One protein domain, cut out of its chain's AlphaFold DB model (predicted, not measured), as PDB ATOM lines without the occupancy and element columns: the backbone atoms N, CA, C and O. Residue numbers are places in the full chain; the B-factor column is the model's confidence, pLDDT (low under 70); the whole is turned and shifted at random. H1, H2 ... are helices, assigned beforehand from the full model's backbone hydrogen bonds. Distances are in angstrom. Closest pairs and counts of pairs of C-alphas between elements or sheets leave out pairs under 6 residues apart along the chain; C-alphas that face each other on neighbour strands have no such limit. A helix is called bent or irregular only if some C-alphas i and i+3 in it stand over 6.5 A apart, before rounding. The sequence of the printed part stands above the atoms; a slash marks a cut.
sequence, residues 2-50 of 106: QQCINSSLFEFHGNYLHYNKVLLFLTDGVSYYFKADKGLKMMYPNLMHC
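What this domain is: This is residues 2 to 50 of the 106 residues of the protein "Putative LOC100902024 [Metaseiulus occidentalis]" of Lepeophtheirus salmonis (UniProt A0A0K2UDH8). Two helices, H1 and H2, meet at a slant near Gln 2, the first residue of H1, and are joined by a long looping link, residues 17 to 29, in an open frame with few contacts between the helices. The far part of H1, residues 10 to 16, sticks out at one end, while the link and the last residues, 44 to 50, run near each other on one side of H2. The printed part has 49 residues with two named helices, H1 then H2, and no named strand; its class is all helix. It is compact by its radius of gyration of the C-alphas, 10.6 A, yet elongated, spanning 31 by 19 by 15 A.

Where its parts are: H1, residues 2 to 16, is the longest helix by residues and measures 18.5 A from C-alpha 2 at (137.952, 159.650, 133.311) to C-alpha 16 at (127.846, 148.008, 123.049). It is irregular: C-alphas 12 and 15 are 9.4 A apart. H2, residues 30 to 43, measures 19.9 A and ends with C-alpha 43 at (140.775, 151.661, 129.146). It is neither bent nor irregular, but only just: C-alphas 31 and 34 are 6.1 A apart.

How they stand to each other: H1 and H2 only just touch, with 3 pairs of C-alphas within 8 A, through residue 2 alone of H1 and residues 36 to 40 alone of H2. Their closest C-alphas, those of Gln 2 and Leu 40, are 6.9 A apart. They run the same way at a steep tilt of 48 degrees, with centres 16.6 A apart. Of the O i to N i+4 pairs, 9 of 11 in H1 and 4 of 10 in H2 are within hydrogen-bond range; in H2, 6 of 11 O i to N i+3 pairs are.

The domain as a whole: The two C-alphas farthest apart, those of Tyr 16 and Ser 31, are 31.1 A apart. The printed part has no cut, and the link from H1 to H2, 13 residues, is long. Mean pLDDT of the printed part is 74.4; residues 2 to 5, 28 to 32 and 49 to 50 are under 70.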
ATOM      1  N   GLN A   2     138.079 160.999 133.883       57.22
ATOM      2  CA  GLN A   2     137.952 159.650 133.311       57.22
ATOM      3  C   GLN A   2     136.545 159.037 133.466       57.22
ATOM      4  O   GLN A   2     135.981 158.557 132.494       57.22
ATOM      5  N   GLN A   3     135.936 159.143 134.655       58.72
ATOM      6  CA  GLN A   3     134.551 158.701 134.878       58.72
ATOM      7  C   GLN A   3     133.538 159.492 134.038       58.72
ATOM      8  O   GLN A   3     132.672 158.891 133.430       58.72
ATOM      9  N   CYS A   4     133.693 160.817 133.938       61.47
ATOM     10  CA  CYS A   4     132.795 161.679 133.163       61.47
ATOM     11  C   CYS A   4     132.798 161.321 131.665       61.47
ATOM     12  O   CYS A   4     131.740 161.150 131.072       61.47
ATOM     13  N   ILE A   5     133.986 161.124 131.078       67.81
ATOM     14  CA  ILE A   5     134.124 160.729 129.667       67.81
ATOM     15  C   ILE A   5     133.443 159.383 129.418       67.81
ATOM     16  O   ILE A   5     132.697 159.249 128.454       67.81
ATOM     17  N   ASN A   6     133.665 158.404 130.299       70.38
ATOM     18  CA  ASN A   6     133.075 157.082 130.144       70.38
ATOM     19  C   ASN A   6     131.549 157.144 130.233       70.38
ATOM     20  O   ASN A   6     130.888 156.592 129.361       70.38
ATOM     21  N   SER A   7     130.995 157.839 131.232       71.62
ATOM     22  CA  SER A   7     129.545 157.977 131.406       71.62
ATOM     23  C   SER A   7     128.876 158.538 130.153       71.62
ATOM     24  O   SER A   7     127.947 157.929 129.631       71.62
ATOM     25  N   SER A   8     129.404 159.636 129.605       74.38
ATOM     26  CA  SER A   8     128.848 160.256 128.398       74.38
ATOM     27  C   SER A   8     129.016 159.386 127.150       74.38
ATOM     28  O   SER A   8     128.138 159.343 126.291       74.38
ATOM     29  N   LEU A   9     130.133 158.665 127.032       73.75
ATOM     30  CA  LEU A   9     130.374 157.773 125.898       73.75
ATOM     31  C   LEU A   9     129.438 156.550 125.932       73.75
ATOM     32  O   LEU A   9     128.968 156.104 124.886       73.75
ATOM     33  N   PHE A  10     129.132 156.048 127.131       75.06
ATOM     34  CA  PHE A  10     128.147 154.992 127.357       75.06
ATOM     35  C   PHE A  10     126.709 155.456 127.132       75.06
ATOM     36  O   PHE A  10     125.919 154.691 126.589       75.06
ATOM     37  N   GLU A  11     126.367 156.697 127.480       78.75
ATOM     38  CA  GLU A  11     125.066 157.279 127.128       78.75
ATOM     39  C   GLU A  11     124.892 157.395 125.609       78.75
ATOM     40  O   GLU A  11     123.826 157.087 125.083       78.75
ATOM     41  N   PHE A  12     125.948 157.786 124.888       76.62
ATOM     42  CA  PHE A  12     125.885 157.975 123.438       76.62
ATOM     43  C   PHE A  12     125.877 156.658 122.646       76.62
ATOM     44  O   PHE A  12     125.167 156.538 121.650       76.62
ATOM     45  N   HIS A  13     126.688 155.674 123.049       73.94
ATOM     46  CA  HIS A  13     126.875 154.428 122.292       73.94
ATOM     47  C   HIS A  13     126.145 153.216 122.895       73.94
ATOM     48  O   HIS A  13     126.091 152.147 122.284       73.94
ATOM     49  N   GLY A  14     125.594 153.364 124.101       71.12
ATOM     50  CA  GLY A  14     125.011 152.276 124.875       71.12
ATOM     51  C   GLY A  14     126.048 151.262 125.372       71.12
ATOM     52  O   GLY A  14     127.261 151.422 125.228       71.12
ATOM     53  N   ASN A  15     125.556 150.151 125.925       71.94
ATOM     54  CA  ASN A  15     126.379 149.067 126.483       71.94
ATOM     55  C   ASN A  15     127.243 148.317 125.443       71.94
ATOM     56  O   ASN A  15     128.017 147.438 125.808       71.94
ATOM     57  N   TYR A  16     127.129 148.651 124.155       73.50
ATOM     58  CA  TYR A  16     127.846 148.008 123.049       73.50
ATOM     59  C   TYR A  16     129.179 148.685 122.718       73.50
ATOM     60  O   TYR A  16     129.752 148.473 121.647       73.50
ATOM     61  N   LEU A  17     129.682 149.529 123.618       77.94
ATOM     62  CA  LEU A  17     130.928 150.233 123.391       77.94
ATOM     63  C   LEU A  17     132.121 149.276 123.360       77.94
ATOM     64  O   LEU A  17     132.601 148.774 124.374       77.94
ATOM     65  N   HIS A  18     132.657 149.075 122.160       81.25
ATOM     66  CA  HIS A  18     133.909 148.363 121.978       81.25
ATOM     67  C   HIS A  18     135.077 149.310 122.242       81.25
ATOM     68  O   HIS A  18     135.476 150.078 121.368       81.25
ATOM     69  N   TYR A  19     135.669 149.207 123.427       81.25
ATOM     70  CA  TYR A  19     136.829 149.996 123.848       81.25
ATOM     71  C   TYR A  19     137.982 150.011 122.828       81.25
ATOM     72  O   TYR A  19     138.604 151.044 122.601       81.25
ATOM     73  N   ASN A  20     138.213 148.897 122.128       81.94
ATOM     74  CA  ASN A  20     139.249 148.782 121.093       81.94
ATOM     75  C   ASN A  20     138.962 149.607 119.825       81.94
ATOM     76  O   ASN A  20     139.866 149.807 119.016       81.94
ATOM     77  N   LYS A  21     137.717 150.054 119.624       81.81
ATOM     78  CA  LYS A  21     137.305 150.895 118.490       81.81
ATOM     79  C   LYS A  21     137.364 152.390 118.815       81.81
ATOM     80  O   LYS A  21     137.155 153.207 117.922       81.81
ATOM     81  N   VAL A  22     137.649 152.761 120.063       81.88
ATOM     82  CA  VAL A  22     137.860 154.161 120.435       81.88
ATOM     83  C   VAL A  22     139.288 154.538 120.064       81.88
ATOM     84  O   VAL A  22     140.245 154.176 120.743       81.88
ATOM     85  N   LEU A  23     139.410 155.229 118.934       77.81
ATOM     86  CA  LEU A  23     140.695 155.508 118.298       77.81
ATOM     87  C   LEU A  23     141.189 156.932 118.529       77.81
ATOM     88  O   LEU A  23     142.388 157.154 118.468       77.81
ATOM     89  N   LEU A  24     140.309 157.904 118.773       76.38
ATOM     90  CA  LEU A  24     140.706 159.307 118.828       76.38
ATOM     91  C   LEU A  24     140.062 160.024 120.008       76.38
ATOM     92  O   LEU A  24     138.843 160.017 120.158       76.38
ATOM     93  N   PHE A  25     140.891 160.694 120.808       74.12
ATOM     94  CA  PHE A  25     140.436 161.606 121.852       74.12
ATOM     95  C   PHE A  25     140.741 163.049 121.462       74.12
ATOM     96  O   PHE A  25     141.904 163.422 121.313       74.12
ATOM     97  N   LEU A  26     139.702 163.860 121.285       71.50
ATOM     98  CA  LEU A  26     139.826 165.245 120.847       71.50
ATOM     99  C   LEU A  26     139.775 166.184 122.063       71.50
ATOM    100  O   LEU A  26     138.749 166.286 122.726       71.50
ATOM    101  N   THR A  27     140.880 166.863 122.367       71.69
ATOM    102  CA  THR A  27     140.975 167.835 123.467       71.69
ATOM    103  C   THR A  27     141.872 169.018 123.108       71.69
ATOM    104  O   THR A  27     142.927 168.869 122.493       71.69
ATOM    105  N   ASP A  28     141.447 170.207 123.500       67.00
ATOM    106  CA  ASP A  28     142.153 171.478 123.341       67.00
ATOM    107  C   ASP A  28     143.257 171.704 124.399       67.00
ATOM    108  O   ASP A  28     144.203 172.460 124.169       67.00
ATOM    109  N   GLY A  29     143.178 171.020 125.543       65.06
ATOM    110  CA  GLY A  29     144.054 171.216 126.699       65.06
ATOM    111  C   GLY A  29     145.292 170.315 126.724       65.06
ATOM    112  O   GLY A  29     145.275 169.237 127.318       65.06
ATOM    113  N   VAL A  30     146.412 170.794 126.173       63.75
ATOM    114  CA  VAL A  30     147.689 170.047 126.093       63.75
ATOM    115  C   VAL A  30     148.221 169.599 127.468       63.75
ATOM    116  O   VAL A  30     148.701 168.477 127.605       63.75
ATOM    117  N   SER A  31     148.121 170.431 128.510       66.44
ATOM    118  CA  SER A  31     148.684 170.131 129.840       66.44
ATOM    119  C   SER A  31     147.886 169.085 130.626       66.44
ATOM    120  O   SER A  31     148.468 168.223 131.290       66.44
ATOM    121  N   TYR A  32     146.556 169.125 130.539       67.88
ATOM    122  CA  TYR A  32     145.669 168.156 131.188       67.88
ATOM    123  C   TYR A  32     145.628 166.825 130.435       67.88
ATOM    124  O   TYR A  32     145.492 165.766 131.056       67.88
ATOM    125  N   TYR A  33     145.826 166.874 129.115       70.62
ATOM    126  CA  TYR A  33     145.838 165.707 128.250       70.62
ATOM    127  C   TYR A  33     146.884 164.674 128.666       70.62
ATOM    128  O   TYR A  33     146.532 163.516 128.831       70.62
ATOM    129  N   PHE A  34     148.138 165.054 128.926       73.44
ATOM    130  CA  PHE A  34     149.184 164.064 129.233       73.44
ATOM    131  C   PHE A  34     148.892 163.218 130.480       73.44
ATOM    132  O   PHE A  34     149.283 162.051 130.545       73.44
ATOM    133  N   LYS A  35     148.205 163.790 131.477       77.06
ATOM    134  CA  LYS A  35     147.781 163.051 132.676       77.06
ATOM    135  C   LYS A  35     146.554 162.184 132.390       77.06
ATOM    136  O   LYS A  35     146.507 161.043 132.843       77.06
ATOM    137  N   ALA A  36     145.592 162.707 131.633       76.06
ATOM    138  CA  ALA A  36     144.377 161.984 131.268       76.06
ATOM    139  C   ALA A  36     144.646 160.832 130.283       76.06
ATOM    140  O   ALA A  36     144.077 159.759 130.445       76.06
ATOM    141  N   ASP A  37     145.552 161.020 129.323       76.06
ATOM    142  CA  ASP A  37     145.931 160.055 128.288       76.06
ATOM    143  C   ASP A  37     146.468 158.759 128.889       76.06
ATOM    144  O   ASP A  37     146.065 157.676 128.482       76.06
ATOM    145  N   LYS A  38     147.308 158.854 129.928       79.12
ATOM    146  CA  LYS A  38     147.821 157.671 130.631       79.12
ATOM    147  C   LYS A  38     146.696 156.826 131.233       79.12
ATOM    148  O   LYS A  38     146.730 155.606 131.120       79.12
ATOM    149  N   GLY A  39     145.702 157.467 131.847       81.81
ATOM    150  CA  GLY A  39     144.531 156.769 132.379       81.81
ATOM    151  C   GLY A  39     143.637 156.223 131.266       81.81
ATOM    152  O   GLY A  39     143.206 155.073 131.319       81.81
ATOM    153  N   LEU A  40     143.381 157.027 130.234       79.94
ATOM    154  CA  LEU A  40     142.498 156.667 129.128       79.94
ATOM    155  C   LEU A  40     143.065 155.529 128.277       79.94
ATOM    156  O   LEU A  40     142.304 154.632 127.947       79.94
ATOM    157  N   LYS A  41     144.373 155.481 128.004       81.50
ATOM    158  CA  LYS A  41     145.012 154.370 127.274       81.50
ATOM    159  C   LYS A  41     144.881 153.020 127.973       81.50
ATOM    160  O   LYS A  41     144.843 151.994 127.306       81.50
ATOM    161  N   MET A  42     144.779 153.009 129.302       83.81
ATOM    162  CA  MET A  42     144.530 151.776 130.055       83.81
ATOM    163  C   MET A  42     143.130 151.204 129.773       83.81
ATOM    164  O   MET A  42     142.947 149.993 129.814       83.81
ATOM    165  N   MET A  43     142.149 152.064 129.479       79.50
ATOM    166  CA  MET A  43     140.775 151.661 129.146       79.50
ATOM    167  C   MET A  43     140.543 151.539 127.637       79.50
ATOM    168  O   MET A  43     139.756 150.709 127.202       79.50
ATOM    169  N   TYR A  44     141.240 152.345 126.843       84.75
ATOM    170  CA  TYR A  44     141.136 152.441 125.393       84.75
ATOM    171  C   TYR A  44     142.521 152.162 124.793       84.75
ATOM    172  O   TYR A  44     143.279 153.093 124.516       84.75
ATOM    173  N   PRO A  45     142.896 150.885 124.611       81.56
ATOM    174  CA  PRO A  45     144.270 150.511 124.266       81.56
ATOM    175  C   PRO A  45     144.717 151.028 122.891       81.56
ATOM    176  O   PRO A  45     145.904 151.259 122.681       81.56
ATOM    177  N   ASN A  46     143.771 151.268 121.976       85.19
ATOM    178  CA  ASN A  46     144.033 151.783 120.628       85.19
ATOM    179  C   ASN A  46     143.876 153.309 120.513       85.19
ATOM    180  O   ASN A  46     143.807 153.841 119.405       85.19
ATOM    181  N   LEU A  47     143.801 154.019 121.642       81.44
ATOM    182  CA  LEU A  47     143.619 155.461 121.647       81.44
ATOM    183  C   LEU A  47     144.858 156.169 121.088       81.44
ATOM    184  O   LEU A  47     145.937 156.170 121.692       81.44
ATOM    185  N   MET A  48     144.689 156.797 119.931       73.88
ATOM    186  CA  MET A  48     145.676 157.667 119.315       73.88
ATOM    187  C   MET A  48     145.627 159.067 119.921       73.88
ATOM    188  O   MET A  48     144.591 159.555 120.386       73.88
ATOM    189  N   HIS A  49     146.789 159.718 119.900       68.62
ATOM    190  CA  HIS A  49     146.961 161.033 120.488       68.62
ATOM    191  C   HIS A  49     146.123 162.117 119.790       68.62
ATOM    192  O   HIS A  49     145.837 162.040 118.599       68.62
ATOM    193  N   CYS A  50     145.735 163.137 120.561       69.50
ATOM    194  CA  CYS A  50     144.790 164.176 120.161       69.50
ATOM    195  C   CYS A  50     145.128 164.884 118.832       69.50
ATOM    196  O   CYS A  50     146.166 165.540 118.702       69.50
TER     197      CYS A  50